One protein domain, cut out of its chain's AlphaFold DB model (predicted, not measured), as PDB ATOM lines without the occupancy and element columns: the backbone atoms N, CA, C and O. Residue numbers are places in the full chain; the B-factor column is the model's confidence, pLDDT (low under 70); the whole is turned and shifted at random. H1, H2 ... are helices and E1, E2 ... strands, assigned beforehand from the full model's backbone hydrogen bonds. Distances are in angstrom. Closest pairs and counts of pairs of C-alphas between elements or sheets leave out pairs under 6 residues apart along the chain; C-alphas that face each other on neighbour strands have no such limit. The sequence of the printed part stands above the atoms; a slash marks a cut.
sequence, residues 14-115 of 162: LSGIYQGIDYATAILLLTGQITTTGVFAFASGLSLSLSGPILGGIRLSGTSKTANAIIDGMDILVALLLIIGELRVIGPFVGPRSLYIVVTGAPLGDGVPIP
ATOM      1  N   LEU A  14     -18.283  61.297  14.325       73.25
ATOM      2  CA  LEU A  14     -18.114  59.986  14.938       73.25
ATOM      3  C   LEU A  14     -19.020  58.929  14.283       73.25
ATOM      4  O   LEU A  14     -18.562  57.821  14.016       73.25
ATOM      5  N   SER A  15     -20.269  59.283  13.958       74.06
ATOM      6  CA  SER A  15     -21.188  58.389  13.237       74.06
ATOM      7  C   SER A  15     -20.653  57.991  11.856       74.06
ATOM      8  O   SER A  15     -20.661  56.810  11.510       74.06
ATOM      9  N   GLY A  16     -20.110  58.955  11.101       76.12
ATOM     10  CA  GLY A  16     -19.519  58.698   9.785       76.12
ATOM     11  C   GLY A  16     -18.292  57.782   9.836       76.12
ATOM     12  O   GLY A  16     -18.112  56.952   8.948       76.12
ATOM     13  N   ILE A  17     -17.479  57.869  10.895       82.31
ATOM     14  CA  ILE A  17     -16.346  56.951  11.099       82.31
ATOM     15  C   ILE A  17     -16.845  55.522  11.329       82.31
ATOM     16  O   ILE A  17     -16.350  54.605  10.678       82.31
ATOM     17  N   TYR A  18     -17.836  55.323  12.207       82.06
ATOM     18  CA  TYR A  18     -18.391  53.988  12.455       82.06
ATOM     19  C   TYR A  18     -19.006  53.377  11.191       82.06
ATOM     20  O   TYR A  18     -18.690  52.241  10.858       82.06
ATOM     21  N   GLN A  19     -19.795  54.147  10.435       82.81
ATOM     22  CA  GLN A  19     -20.342  53.687   9.150       82.81
ATOM     23  C   GLN A  19     -19.242  53.353   8.136       82.81
ATOM     24  O   GLN A  19     -19.325  52.344   7.442       82.81
ATOM     25  N   GLY A  20     -18.180  54.161   8.071       85.56
ATOM     26  CA  GLY A  20     -17.029  53.880   7.216       85.56
ATOM     27  C   GLY A  20     -16.339  52.559   7.570       85.56
ATOM     28  O   GLY A  20     -15.960  51.808   6.672       85.56
ATOM     29  N   ILE A  21     -16.213  52.248   8.863       88.50
ATOM     30  CA  ILE A  21     -15.655  50.977   9.349       88.50
ATOM     31  C   ILE A  21     -16.578  49.803   8.994       88.50
ATOM     32  O   ILE A  21     -16.088  48.767   8.537       88.50
ATOM     33  N   ASP A  22     -17.892  49.967   9.152       89.19
ATOM     34  CA  ASP A  22     -18.883  48.949   8.791       89.19
ATOM     35  C   ASP A  22     -18.813  48.642   7.279       89.19
ATOM     36  O   ASP A  22     -18.696  47.479   6.881       89.19
ATOM     37  N   TYR A  23     -18.748  49.673   6.427       90.44
ATOM     38  CA  TYR A  23     -18.599  49.514   4.975       90.44
ATOM     39  C   TYR A  23     -17.258  48.913   4.562       90.44
ATOM     40  O   TYR A  23     -17.223  48.034   3.699       90.44
ATOM     41  N   ALA A  24     -16.153  49.342   5.173       91.56
ATOM     42  CA  ALA A  24     -14.847  48.752   4.902       91.56
ATOM     43  C   ALA A  24     -14.843  47.256   5.246       91.56
ATOM     44  O   ALA A  24     -14.357  46.438   4.467       91.56
ATOM     45  N   THR A  25     -15.454  46.889   6.374       91.62
ATOM     46  CA  THR A  25     -15.578  45.491   6.803       91.62
ATOM     47  C   THR A  25     -16.451  44.691   5.833       91.62
ATOM     48  O   THR A  25     -16.066  43.591   5.438       91.62
ATOM     49  N   ALA A  26     -17.569  45.254   5.365       92.06
ATOM     50  CA  ALA A  26     -18.418  44.620   4.356       92.06
ATOM     51  C   ALA A  26     -17.672  44.369   3.033       92.06
ATOM     52  O   ALA A  26     -17.759  43.281   2.469       92.06
ATOM     53  N   ILE A  27     -16.881  45.335   2.556       91.56
ATOM     54  CA  ILE A  27     -16.060  45.171   1.344       91.56
ATOM     55  C   ILE A  27     -15.017  44.064   1.537       91.56
ATOM     56  O   ILE A  27     -14.809  43.245   0.640       91.56
ATOM     57  N   LEU A  28     -14.373  44.000   2.704       92.50
ATOM     58  CA  LEU A  28     -13.392  42.954   3.006       92.50
ATOM     59  C   LEU A  28     -14.023  41.553   3.042       92.50
ATOM     60  O   LEU A  28     -13.380  40.601   2.600       92.50
ATOM     61  N   LEU A  29     -15.268  41.425   3.515       91.56
ATOM     62  CA  LEU A  29     -16.035  40.172   3.453       91.56
ATOM     63  C   LEU A  29     -16.347  39.778   2.005       91.56
ATOM     64  O   LEU A  29     -16.043  38.665   1.586       91.56
ATOM     65  N   LEU A  30     -16.879  40.709   1.209       89.62
ATOM     66  CA  LEU A  30     -17.256  40.450  -0.189       89.62
ATOM     67  C   LEU A  30     -16.057  40.123  -1.088       89.62
ATOM     68  O   LEU A  30     -16.190  39.398  -2.069       89.62
ATOM     69  N   THR A  31     -14.877  40.648  -0.758       90.25
ATOM     70  CA  THR A  31     -13.618  40.349  -1.461       90.25
ATOM     71  C   THR A  31     -12.906  39.103  -0.925       90.25
ATOM     72  O   THR A  31     -11.849  38.734  -1.443       90.25
ATOM     73  N   GLY A  32     -13.445  38.458   0.117       87.69
ATOM     74  CA  GLY A  32     -12.870  37.270   0.751       87.69
ATOM     75  C   GLY A  32     -11.564  37.521   1.513       87.69
ATOM     76  O   GLY A  32     -10.851  36.566   1.825       87.69
ATOM     77  N   GLN A  33     -11.226  38.784   1.802       89.94
ATOM     78  CA  GLN A  33     -10.044  39.158   2.591       89.94
ATOM     79  C   GLN A  33     -10.242  38.901   4.086       89.94
ATOM     80  O   GLN A  33      -9.275  38.671   4.817       89.94
ATOM     81  N   ILE A  34     -11.496  38.927   4.531       92.00
ATOM     82  CA  ILE A  34     -11.942  38.406   5.820       92.00
ATOM     83  C   ILE A  34     -13.152  37.500   5.590       92.00
ATOM     84  O   ILE A  34     -13.803  37.576   4.553       92.00
ATOM     85  N   THR A  35     -13.427  36.627   6.547       92.12
ATOM     86  CA  THR A  35     -14.525  35.663   6.516       92.12
ATOM     87  C   THR A  35     -15.015  35.382   7.928       92.12
ATOM     88  O   THR A  35     -14.305  35.608   8.918       92.12
ATOM     89  N   THR A  36     -16.242  34.899   8.026       89.56
ATOM     90  CA  THR A  36     -16.901  34.548   9.276       89.56
ATOM     91  C   THR A  36     -16.285  33.272   9.841       89.56
ATOM     92  O   THR A  36     -16.495  32.172   9.343       89.56
ATOM     93  N   THR A  37     -15.503  33.420  10.907       86.00
ATOM     94  CA  THR A  37     -14.773  32.309  11.542       86.00
ATOM     95  C   THR A  37     -15.532  31.631  12.671       86.00
ATOM     96  O   THR A  37     -15.241  30.482  12.995       86.00
ATOM     97  N   GLY A  38     -16.500  32.314  13.283       82.06
ATOM     98  CA  GLY A  38     -17.268  31.739  14.377       82.06
ATOM     99  C   GLY A  38     -18.365  32.652  14.901       82.06
ATOM    100  O   GLY A  38     -18.408  33.845  14.599       82.06
ATOM    101  N   VAL A  39     -19.233  32.056  15.712       83.88
ATOM    102  CA  VAL A  39     -20.306  32.730  16.444       83.88
ATOM    103  C   VAL A  39     -20.002  32.602  17.932       83.88
ATOM    104  O   VAL A  39     -19.779  31.494  18.420       83.88
ATOM    105  N   PHE A  40     -20.005  33.714  18.658       79.94
ATOM    106  CA  PHE A  40     -19.890  33.722  20.113       79.94
ATOM    107  C   PHE A  40     -21.226  34.107  20.732       79.94
ATOM    108  O   PHE A  40     -21.820  35.113  20.353       79.94
ATOM    109  N   ALA A  41     -21.682  33.313  21.696       77.31
ATOM    110  CA  ALA A  41     -22.887  33.600  22.458       77.31
ATOM    111  C   ALA A  41     -22.530  34.270  23.788       77.31
ATOM    112  O   ALA A  41     -21.704  33.766  24.551       77.31
ATOM    113  N   PHE A  42     -23.187  35.386  24.071       73.06
ATOM    114  CA  PHE A  42     -23.120  36.126  25.322       73.06
ATOM    115  C   PHE A  42     -24.507  36.191  25.963       73.06
ATOM    116  O   PHE A  42     -25.525  35.953  25.316       73.06
ATOM    117  N   ALA A  43     -24.567  36.566  27.241       70.19
ATOM    118  CA  ALA A  43     -25.842  36.758  27.934       70.19
ATOM    119  C   ALA A  43     -26.715  37.859  27.293       70.19
ATOM    120  O   ALA A  43     -27.933  37.820  27.422       70.19
ATOM    121  N   SER A  44     -26.095  38.825  26.605       67.75
ATOM    122  CA  SER A  44     -26.770  39.928  25.916       67.75
ATOM    123  C   SER A  44     -27.145  39.632  24.460       67.75
ATOM    124  O   SER A  44     -27.862  40.430  23.872       67.75
ATOM    125  N   GLY A  45     -26.676  38.530  23.864       77.19
ATOM    126  CA  GLY A  45     -26.909  38.229  22.450       77.19
ATOM    127  C   GLY A  45     -25.792  37.408  21.809       77.19
ATOM    128  O   GLY A  45     -24.917  36.870  22.486       77.19
ATOM    129  N   LEU A  46     -25.819  37.304  20.486       83.44
ATOM    130  CA  LEU A  46     -24.789  36.656  19.679       83.44
ATOM    131  C   LEU A  46     -23.857  37.705  19.065       83.44
ATOM    132  O   LEU A  46     -24.263  38.818  18.754       83.44
ATOM    133  N   SER A  47     -22.613  37.322  18.822       84.06
ATOM    134  CA  SER A  47     -21.676  38.095  18.010       84.06
ATOM    135  C   SER A  47     -20.986  37.191  17.003       84.06
ATOM    136  O   SER A  47     -20.851  35.984  17.218       84.06
ATOM    137  N   LEU A  48     -20.541  37.777  15.901       88.12
ATOM    138  CA  LEU A  48     -19.802  37.074  14.866       88.12
ATOM    139  C   LEU A  48     -18.351  37.526  14.884       88.12
ATOM    140  O   LEU A  48     -18.051  38.715  14.996       88.12
ATOM    141  N   SER A  49     -17.460  36.555  14.751       89.50
ATOM    142  CA  SER A  49     -16.024  36.766  14.680       89.50
ATOM    143  C   SER A  49     -15.550  36.673  13.245       89.50
ATOM    144  O   SER A  49     -15.672  35.620  12.612       89.50
ATOM    145  N   LEU A  50     -14.968  37.750  12.739       91.00
ATOM    146  CA  LEU A  50     -14.432  37.827  11.388       91.00
ATOM    147  C   LEU A  50     -12.903  37.768  11.440       91.00
ATOM    148  O   LEU A  50     -12.279  38.498  12.208       91.00
ATOM    149  N   SER A  51     -12.284  36.923  10.621       89.75
ATOM    150  CA  SER A  51     -10.822  36.867  10.466       89.75
ATOM    151  C   SER A  51     -10.445  36.518   9.031       89.75
ATOM    152  O   SER A  51     -11.295  36.125   8.241       89.75
ATOM    153  N   GLY A  52      -9.176  36.658   8.663       87.75
ATOM    154  CA  GLY A  52      -8.709  36.300   7.328       87.75
ATOM    155  C   GLY A  52      -7.302  36.803   7.028       87.75
ATOM    156  O   GLY A  52      -6.650  37.344   7.928       87.75
ATOM    157  N   PRO A  53      -6.836  36.631   5.777       85.25
ATOM    158  CA  PRO A  53      -5.463  36.926   5.367       85.25
ATOM    159  C   PRO A  53      -4.953  38.306   5.783       85.25
ATOM    160  O   PRO A  53      -3.836  38.422   6.285       85.25
ATOM    161  N   ILE A  54      -5.781  39.346   5.653       86.19
ATOM    162  CA  ILE A  54      -5.377  40.720   5.990       86.19
ATOM    163  C   ILE A  54      -5.191  40.943   7.502       86.19
ATOM    164  O   ILE A  54      -4.478  41.852   7.913       86.19
ATOM    165  N   LEU A  55      -5.797  40.091   8.333       84.31
ATOM    166  CA  LEU A  55      -5.710  40.121   9.797       84.31
ATOM    167  C   LEU A  55      -4.720  39.071  10.343       84.31
ATOM    168  O   LEU A  55      -4.698  38.795  11.544       84.31
ATOM    169  N   GLY A  56      -3.915  38.466   9.460       76.50
ATOM    170  CA  GLY A  56      -2.952  37.412   9.793       76.50
ATOM    171  C   GLY A  56      -3.575  36.030  10.023       76.50
ATOM    172  O   GLY A  56      -2.884  35.112  10.460       76.50
ATOM    173  N   GLY A  57      -4.872  35.876   9.748       79.25
ATOM    174  CA  GLY A  57      -5.591  34.605   9.800       79.25
ATOM    175  C   GLY A  57      -5.607  33.880   8.451       79.25
ATOM    176  O   GLY A  57      -5.195  34.412   7.423       79.25
ATOM    177  N   ILE A  58      -6.128  32.655   8.440       81.75
ATOM    178  CA  ILE A  58      -6.404  31.913   7.204       81.75
ATOM    179  C   ILE A  58      -7.885  32.088   6.879       81.75
ATOM    180  O   ILE A  58      -8.726  32.071   7.778       81.75
ATOM    181  N   ARG A  59      -8.208  32.249   5.594       82.69
ATOM    182  CA  ARG A  59      -9.599  32.224   5.143       82.69
ATOM    183  C   ARG A  59     -10.198  30.853   5.461       82.69
ATOM    184  O   ARG A  59      -9.665  29.831   5.031       82.69
ATOM    185  N   LEU A  60     -11.302  30.840   6.198       83.25
ATOM    186  CA  LEU A  60     -12.105  29.646   6.402       83.25
ATOM    187  C   LEU A  60     -12.507  29.062   5.040       83.25
ATOM    188  O   LEU A  60     -13.079  29.746   4.196       83.25
ATOM    189  N   SER A  61     -12.167  27.795   4.830       83.19
ATOM    190  CA  SER A  61     -12.549  27.031   3.648       83.19
ATOM    191  C   SER A  61     -13.204  25.745   4.117       83.19
ATOM    192  O   SER A  61     -12.659  25.014   4.945       83.19
ATOM    193  N   GLY A  62     -14.376  25.465   3.574       82.50
ATOM    194  CA  GLY A  62     -15.073  24.208   3.734       82.50
ATOM    195  C   GLY A  62     -14.318  23.055   3.075       82.50
ATOM    196  O   GLY A  62     -13.556  23.229   2.123       82.50
ATOM    197  N   THR A  63     -14.569  21.850   3.579       87.62
ATOM    198  CA  THR A  63     -14.010  20.594   3.049       87.62
ATOM    199  C   THR A  63     -14.663  20.156   1.734       87.62
ATOM    200  O   THR A  63     -14.167  19.256   1.062       87.62
ATOM    201  N   SER A  64     -15.774  20.790   1.349       89.62
ATOM    202  CA  SER A  64     -16.527  20.520   0.126       89.62
ATOM    203  C   SER A  64     -16.936  21.821  -0.567       89.62
ATOM    204  O   SER A  64     -16.972  22.890   0.046       89.62
ATOM    205  N   LYS A  65     -17.301  21.730  -1.854       84.50
ATOM    206  CA  LYS A  65     -17.825  22.875  -2.616       84.50
ATOM    207  C   LYS A  65     -19.087  23.462  -1.975       84.50
ATOM    208  O   LYS A  65     -19.219  24.676  -1.918       84.50
ATOM    209  N   THR A  66     -19.968  22.611  -1.447       83.00
ATOM    210  CA  THR A  66     -21.180  23.040  -0.735       83.00
ATOM    211  C   THR A  66     -20.837  23.787   0.549       83.00
ATOM    212  O   THR A  66     -21.406  24.838   0.810       83.00
ATOM    213  N   ALA A  67     -19.872  23.290   1.330       80.88
ATOM    214  CA  ALA A  67     -19.433  23.967   2.546       80.88
ATOM    215  C   ALA A  67     -18.802  25.337   2.238       80.88
ATOM    216  O   ALA A  67     -19.084  26.299   2.943       80.88
ATOM    217  N   ASN A  68     -18.027  25.450   1.154       86.38
ATOM    218  CA  ASN A  68     -17.534  26.745   0.671       86.38
ATOM    219  C   ASN A  68     -18.670  27.683   0.261       86.38
ATOM    220  O   ASN A  68     -18.678  28.827   0.689       86.38
ATOM    221  N   ALA A  69     -19.660  27.196  -0.491       84.69
ATOM    222  CA  ALA A  69     -20.812  28.010  -0.879       84.69
ATOM    223  C   ALA A  69     -21.624  28.498   0.336       84.69
ATOM    224  O   ALA A  69     -22.131  29.616   0.325       84.69
ATOM    225  N   ILE A  70     -21.720  27.687   1.397       85.62
ATOM    226  CA  ILE A  70     -22.344  28.089   2.665       85.62
ATOM    227  C   ILE A  70     -21.539  29.201   3.342       85.62
ATOM    228  O   ILE A  70     -22.125  30.207   3.733       85.62
ATOM    229  N   ILE A  71     -20.216  29.051   3.452       87.19
ATOM    230  CA  ILE A  71     -19.338  30.071   4.048       87.19
ATOM    231  C   ILE A  71     -19.422  31.381   3.254       87.19
ATOM    232  O   ILE A  71     -19.657  32.435   3.840       87.19
ATOM    233  N   ASP A  72     -19.330  31.309   1.926       88.06
ATOM    234  CA  ASP A  72     -19.443  32.473   1.043       88.06
ATOM    235  C   ASP A  72     -20.818  33.149   1.192       88.06
ATOM    236  O   ASP A  72     -20.917  34.373   1.262       88.06
ATOM    237  N   GLY A  73     -21.887  32.354   1.302       86.62
ATOM    238  CA  GLY A  73     -23.238  32.848   1.561       86.62
ATOM    239  C   GLY A  73     -23.366  33.567   2.904       86.62
ATOM    240  O   GLY A  73     -23.996  34.624   2.978       86.62
ATOM    241  N   MET A  74     -22.737  33.037   3.957       87.94
ATOM    242  CA  MET A  74     -22.680  33.695   5.264       87.94
ATOM    243  C   MET A  74     -21.911  35.016   5.195       87.94
ATOM    244  O   MET A  74     -22.387  36.016   5.729       87.94
ATOM    245  N   ASP A  75     -20.774  35.055   4.502       90.06
ATOM    246  CA  ASP A  75     -19.973  36.274   4.355       90.06
ATOM    247  C   ASP A  75     -20.735  37.371   3.600       90.06
ATOM    248  O   ASP A  75     -20.739  38.530   4.025       90.06
ATOM    249  N   ILE A  76     -21.452  37.007   2.532       90.56
ATOM    250  CA  ILE A  76     -22.337  37.922   1.796       90.56
ATOM    251  C   ILE A  76     -23.456  38.435   2.704       90.56
ATOM    252  O   ILE A  76     -23.733  39.635   2.722       90.56
ATOM    253  N   LEU A  77     -24.089  37.553   3.478       88.38
ATOM    254  CA  LEU A  77     -25.156  37.940   4.394       88.38
ATOM    255  C   LEU A  77     -24.669  38.948   5.442       88.38
ATOM    256  O   LEU A  77     -25.298  39.989   5.643       88.38
ATOM    257  N   VAL A  78     -23.538  38.671   6.090       89.56
ATOM    258  CA  VAL A  78     -22.953  39.574   7.090       89.56
ATOM    259  C   VAL A  78     -22.576  40.912   6.455       89.56
ATOM    260  O   VAL A  78     -22.864  41.960   7.034       89.56
ATOM    261  N   ALA A  79     -22.002  40.903   5.249       90.00
ATOM    262  CA  ALA A  79     -21.673  42.126   4.522       90.00
ATOM    263  C   ALA A  79     -22.916  42.974   4.220       90.00
ATOM    264  O   ALA A  79     -22.904  44.184   4.444       90.00
ATOM    265  N   LEU A  80     -24.008  42.352   3.768       87.69
ATOM    266  CA  LEU A  80     -25.271  43.049   3.522       87.69
ATOM    267  C   LEU A  80     -25.833  43.655   4.808       87.69
ATOM    268  O   LEU A  80     -26.209  44.824   4.804       87.69
ATOM    269  N   LEU A  81     -25.835  42.894   5.906       87.12
ATOM    270  CA  LEU A  81     -26.302  43.355   7.214       87.12
ATOM    271  C   LEU A  81     -25.481  44.541   7.754       87.12
ATOM    272  O   LEU A  81     -26.060  45.448   8.352       87.12
ATOM    273  N   LEU A  82     -24.166  44.569   7.522       86.69
ATOM    274  CA  LEU A  82     -23.308  45.720   7.837       86.69
ATOM    275  C   LEU A  82     -23.664  46.942   6.977       86.69
ATOM    276  O   LEU A  82     -23.760  48.053   7.490       86.69
ATOM    277  N   ILE A  83     -23.911  46.748   5.676       84.25
ATOM    278  CA  ILE A  83     -24.245  47.842   4.748       84.25
ATOM    279  C   ILE A  83     -25.570  48.518   5.119       84.25
ATOM    280  O   ILE A  83     -25.679  49.743   5.060       84.25
ATOM    281  N   ILE A  84     -26.575  47.735   5.514       82.56
ATOM    282  CA  ILE A  84     -27.885  48.269   5.918       82.56
ATOM    283  C   ILE A  84     -27.915  48.761   7.375       82.56
ATOM    284  O   ILE A  84     -28.942  49.273   7.820       82.56
ATOM    285  N   GLY A  85     -26.807  48.622   8.113       80.44
ATOM    286  CA  GLY A  85     -26.672  49.070   9.501       80.44
ATOM    287  C   GLY A  85     -27.372  48.183  10.535       80.44
ATOM    288  O   GLY A  85     -27.619  48.638  11.651       80.44
ATOM    289  N   GLU A  86     -27.703  46.938  10.182       83.12
ATOM    290  CA  GLU A  86     -28.266  45.952  11.115       83.12
ATOM    291  C   GLU A  86     -27.190  45.307  11.990       83.12
ATOM    292  O   GLU A  86     -27.446  44.984  13.150       83.12
ATOM    293  N   LEU A  87     -25.991  45.123  11.433       86.94
ATOM    294  CA  LEU A  87     -24.790  44.765  12.177       86.94
ATOM    295  C   LEU A  87     -23.855  45.965  12.247       86.94
ATOM    296  O   LEU A  87     -23.832  46.810  11.353       86.94
ATOM    297  N   ARG A  88     -23.050  46.001  13.301       87.94
ATOM    298  CA  ARG A  88     -22.004  46.991  13.511       87.94
ATOM    299  C   ARG A  88     -20.745  46.330  14.040       87.94
ATOM    300  O   ARG A  88     -20.797  45.398  14.849       87.94
ATOM    301  N   VAL A  89     -19.607  46.848  13.607       89.00
ATOM    302  CA  VAL A  89     -18.299  46.500  14.151       89.00
ATOM    303  C   VAL A  89     -18.169  47.068  15.562       89.00
ATOM    304  O   VAL A  89     -18.172  48.281  15.765       89.00
ATOM    305  N   ILE A  90     -18.027  46.184  16.549       84.88
ATOM    306  CA  ILE A  90     -17.765  46.573  17.944       84.88
ATOM    307  C   ILE A  90     -16.295  46.957  18.102       84.88
ATOM    308  O   ILE A  90     -15.955  47.901  18.814       84.88
ATOM    309  N   GLY A  91     -15.417  46.221  17.424       82.75
ATOM    310  CA  GLY A  91     -13.994  46.502  17.411       82.75
ATOM    311  C   GLY A  91     -13.131  45.281  17.109       82.75
ATOM    312  O   GLY A  91     -13.637  44.165  16.936       82.75
ATOM    313  N   PRO A  92     -11.810  45.500  17.036       85.75
ATOM    314  CA  PRO A  92     -10.843  44.433  16.894       85.75
ATOM    315  C   PRO A  92     -10.620  43.711  18.230       85.75
ATOM    316  O   PRO A  92     -10.516  44.332  19.285       85.75
ATOM    317  N   PHE A  93     -10.472  42.396  18.162       82.81
ATOM    318  CA  PHE A  93     -10.065  41.525  19.253       82.81
ATOM    319  C   PHE A  93      -8.749  40.847  18.898       82.81
ATOM    320  O   PHE A  93      -8.571  40.318  17.800       82.81
ATOM    321  N   VAL A  94      -7.817  40.851  19.845       80.69
ATOM    322  CA  VAL A  94      -6.504  40.229  19.675       80.69
ATOM    323  C   VAL A  94      -6.516  38.888  20.389       80.69
ATOM    324  O   VAL A  94      -6.630  38.830  21.612       80.69
ATOM    325  N   GLY A  95      -6.413  37.810  19.618       71.31
ATOM    326  CA  GLY A  95      -6.153  36.480  20.146       71.31
ATOM    327  C   GLY A  95      -4.658  36.145  20.126       71.31
ATOM    328  O   GLY A  95      -3.862  36.863  19.522       71.31
ATOM    329  N   PRO A  96      -4.255  35.011  20.720       69.12
ATOM    330  CA  PRO A  96      -2.846  34.620  20.828       69.12
ATOM    331  C   PRO A  96      -2.107  34.437  19.491       69.12
ATOM    332  O   PRO A  96      -0.881  34.439  19.470       69.12
ATOM    333  N   ARG A  97      -2.827  34.217  18.380       68.50
ATOM    334  CA  ARG A  97      -2.239  33.931  17.056       68.50
ATOM    335  C   ARG A  97      -2.854  34.730  15.907       68.50
ATOM    336  O   ARG A  97      -2.400  34.581  14.779       68.50
ATOM    337  N   SER A  98      -3.879  35.535  16.164       69.38
ATOM    338  CA  SER A  98      -4.638  36.199  15.104       69.38
ATOM    339  C   SER A  98      -5.469  37.349  15.642       69.38
ATOM    340  O   SER A  98      -5.864  37.369  16.812       69.38
ATOM    341  N   LEU A  99      -5.746  38.293  14.747       84.06
ATOM    342  CA  LEU A  99      -6.655  39.395  14.988       84.06
ATOM    343  C   LEU A  99      -8.032  39.060  14.405       84.06
ATOM    344  O   LEU A  99      -8.158  38.461  13.332       84.06
ATOM    345  N   TYR A 100      -9.062  39.436  15.149       86.94
ATOM    346  CA  TYR A 100     -10.456  39.218  14.806       86.94
ATOM    347  C   TYR A 100     -11.187  40.551  14.825       86.94
ATOM    348  O   TYR A 100     -10.868  41.420  15.631       86.94
ATOM    349  N   ILE A 101     -12.182  40.715  13.969       89.06
ATOM    350  CA  ILE A 101     -13.142  41.813  14.053       89.06
ATOM    351  C   ILE A 101     -14.441  41.218  14.571       89.06
ATOM    352  O   ILE A 101     -14.934  40.242  14.010       89.06
ATOM    353  N   VAL A 102     -14.988  41.791  15.638       88.50
ATOM    354  CA  VAL A 102     -16.262  41.333  16.192       88.50
ATOM    355  C   VAL A 102     -17.379  42.238  15.704       88.50
ATOM    356  O   VAL A 102     -17.295  43.465  15.824       88.50
ATOM    357  N   VAL A 103     -18.429  41.620  15.172       89.44
ATOM    358  CA  VAL A 103     -19.645  42.305  14.727       89.44
ATOM    359  C   VAL A 103     -20.858  41.793  15.499       89.44
ATOM    360  O   VAL A 103     -20.970  40.601  15.789       89.44
ATOM    361  N   THR A 104     -21.764  42.701  15.848       86.25
ATOM    362  CA  THR A 104     -23.029  42.397  16.538       86.25
ATOM    363  C   THR A 104     -24.129  43.343  16.075       86.25
ATOM    364  O   THR A 104     -23.849  44.338  15.408       86.25
ATOM    365  N   GLY A 105     -25.373  43.061  16.442       82.81
ATOM    366  CA  GLY A 105     -26.476  43.987  16.230       82.81
ATOM    367  C   GLY A 105     -27.842  43.364  16.473       82.81
ATOM    368  O   GLY A 105     -27.954  42.234  16.954       82.81
ATOM    369  N   ALA A 106     -28.885  44.107  16.102       79.19
ATOM    370  CA  ALA A 106     -30.271  43.765  16.412       79.19
ATOM    371  C   ALA A 106     -30.700  42.355  15.948       79.19
ATOM    372  O   ALA A 106     -31.348  41.667  16.742       79.19
ATOM    373  N   PRO A 107     -30.308  41.858  14.751       75.56
ATOM    374  CA  PRO A 107     -30.628  40.486  14.346       75.56
ATOM    375  C   PRO A 107     -30.055  39.412  15.281       75.56
ATOM    376  O   PRO A 107     -30.538  38.282  15.296       75.56
ATOM    377  N   LEU A 108     -29.010  39.748  16.037       78.69
ATOM    378  CA  LEU A 108     -28.282  38.848  16.924       78.69
ATOM    379  C   LEU A 108     -28.668  39.022  18.400       78.69
ATOM    380  O   LEU A 108     -28.091  38.370  19.266       78.69
ATOM    381  N   GLY A 109     -29.669  39.854  18.698       64.81
ATOM    382  CA  GLY A 109     -30.188  40.067  20.050       64.81
ATOM    383  C   GLY A 109     -29.489  41.174  20.838       64.81
ATOM    384  O   GLY A 109     -29.966  41.518  21.915       64.81
ATOM    385  N   ASP A 110     -28.428  41.772  20.290       67.75
ATOM    386  CA  ASP A 110     -27.754  42.918  20.897       67.75
ATOM    387  C   ASP A 110     -28.330  44.222  20.333       67.75
ATOM    388  O   ASP A 110     -28.409  44.421  19.117       67.75
ATOM    389  N   GLY A 111     -28.773  45.126  21.204       58.69
ATOM    390  CA  GLY A 111     -29.278  46.424  20.769       58.69
ATOM    391  C   GLY A 111     -28.137  47.219  20.143       58.69
ATOM    392  O   GLY A 111     -27.157  47.509  20.821       58.69
ATOM    393  N   VAL A 112     -28.247  47.583  18.861       55.94
ATOM    394  CA  VAL A 112     -27.228  48.403  18.186       55.94
ATOM    395  C   VAL A 112     -26.970  49.655  19.033       55.94
ATOM    396  O   VAL A 112     -27.918  50.406  19.283       55.94
ATOM    397  N   PRO A 113     -25.725  49.945  19.459       49.62
ATOM    398  CA  PRO A 113     -25.396  51.241  20.028       49.62
ATOM    399  C   PRO A 113     -25.490  52.268  18.900       49.62
ATOM    400  O   PRO A 113     -24.545  52.485  18.138       49.62
ATOM    401  N   ILE A 114     -26.669  52.857  18.724       52.75
ATOM    402  CA  ILE A 114     -26.865  53.986  17.823       52.75
ATOM    403  C   ILE A 114     -26.223  55.185  18.533       52.75
ATOM    404  O   ILE A 114     -26.640  55.492  19.651       52.75
ATOM    405  N   PRO A 115     -25.215  55.874  17.961       46.84
ATOM    406  CA  PRO A 115     -24.854  57.195  18.440       46.84
ATOM    407  C   PRO A 115     -26.107  58.053  18.284       46.84
ATOM    408  O   PRO A 115     -26.516  58.398  17.175       46.84
TER     409      PRO A 115
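What this domain is: This is residues 14 to 115 of the 162 residues of an uncharacterized protein of Alicyclobacillus sp. SO9 (UniProt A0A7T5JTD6). Two long helices, H1 and H2, lie side by side but offset along their length over one face of a strongly twisted four-stranded sheet, crossing its strands; the other face has no named helix. The printed part has 102 residues, in the order H1 E1 E2 H2 E3 E4, and the sheet runs E1 E2 E4 E3, all antiparallel. The class is mixed, helices and strands, in two layers, helices on one face of a sheet. It is compact, with a radius of gyration of the C-alphas of 13.1 A, and elongated, spanning 41 by 26 by 23 A.

How they stand to each other: H1, residues 14 to 30, is on the sheet at a height of 9.0 A and stands at 80 degrees to E3, residues 87 to 94, on the local plane; their closest C-alphas, Asp 22 and Val 89, are 5.9 A apart. E1, residues 35 to 42, and E2, residues 45 to 51, form a hairpin, with N 37 and O 49 within hydrogen-bond range at 2.8 A. H2, residues 65 to 83, is on the same face at 9.6 A, at 70 degrees to E1 on the local plane. With residues 75 to 83 alone it touches H1, opposite ways at a shallow tilt of 17 degrees; the closest C-alphas, Ala 26 and Ala 79, are 4.1 A apart. E2, H2 and E3 make a split strand-helix-strand unit, two strands running the same way with a helix between, whose crossover is right-handed; E4, residues 99 to 105, is between E2 and E3 in the sheet. Between the antiparallel neighbours E2 and E4, N 50 and O 101 are within hydrogen-bond range at 2.8 A, and across the hairpin E3 and E4, N 90 and O 102 are within hydrogen-bond range at 2.9 A. In H1 and H2 every O i to N i+4 pair is within range.

Where its parts are: H1 begins at C-alpha 14 (-18.114, 59.986, 14.938) and is 24.7 A long; E1 is 20.7 A, E2 20.1 A, H2 26.8 A, E3 20.3 A and E4 20.4 A, ending at C-alpha 105 (-26.476, 43.987, 16.230).

The domain as a whole: The C-alphas farthest apart, of Leu 14 and Ser 64, are 42.2 A apart. The printed part has no cut, and the link E2 to H2, 13 residues, is long. The model's pLDDT is under 70 at residue 44, residues 96 to 98 and residues 109 to 115.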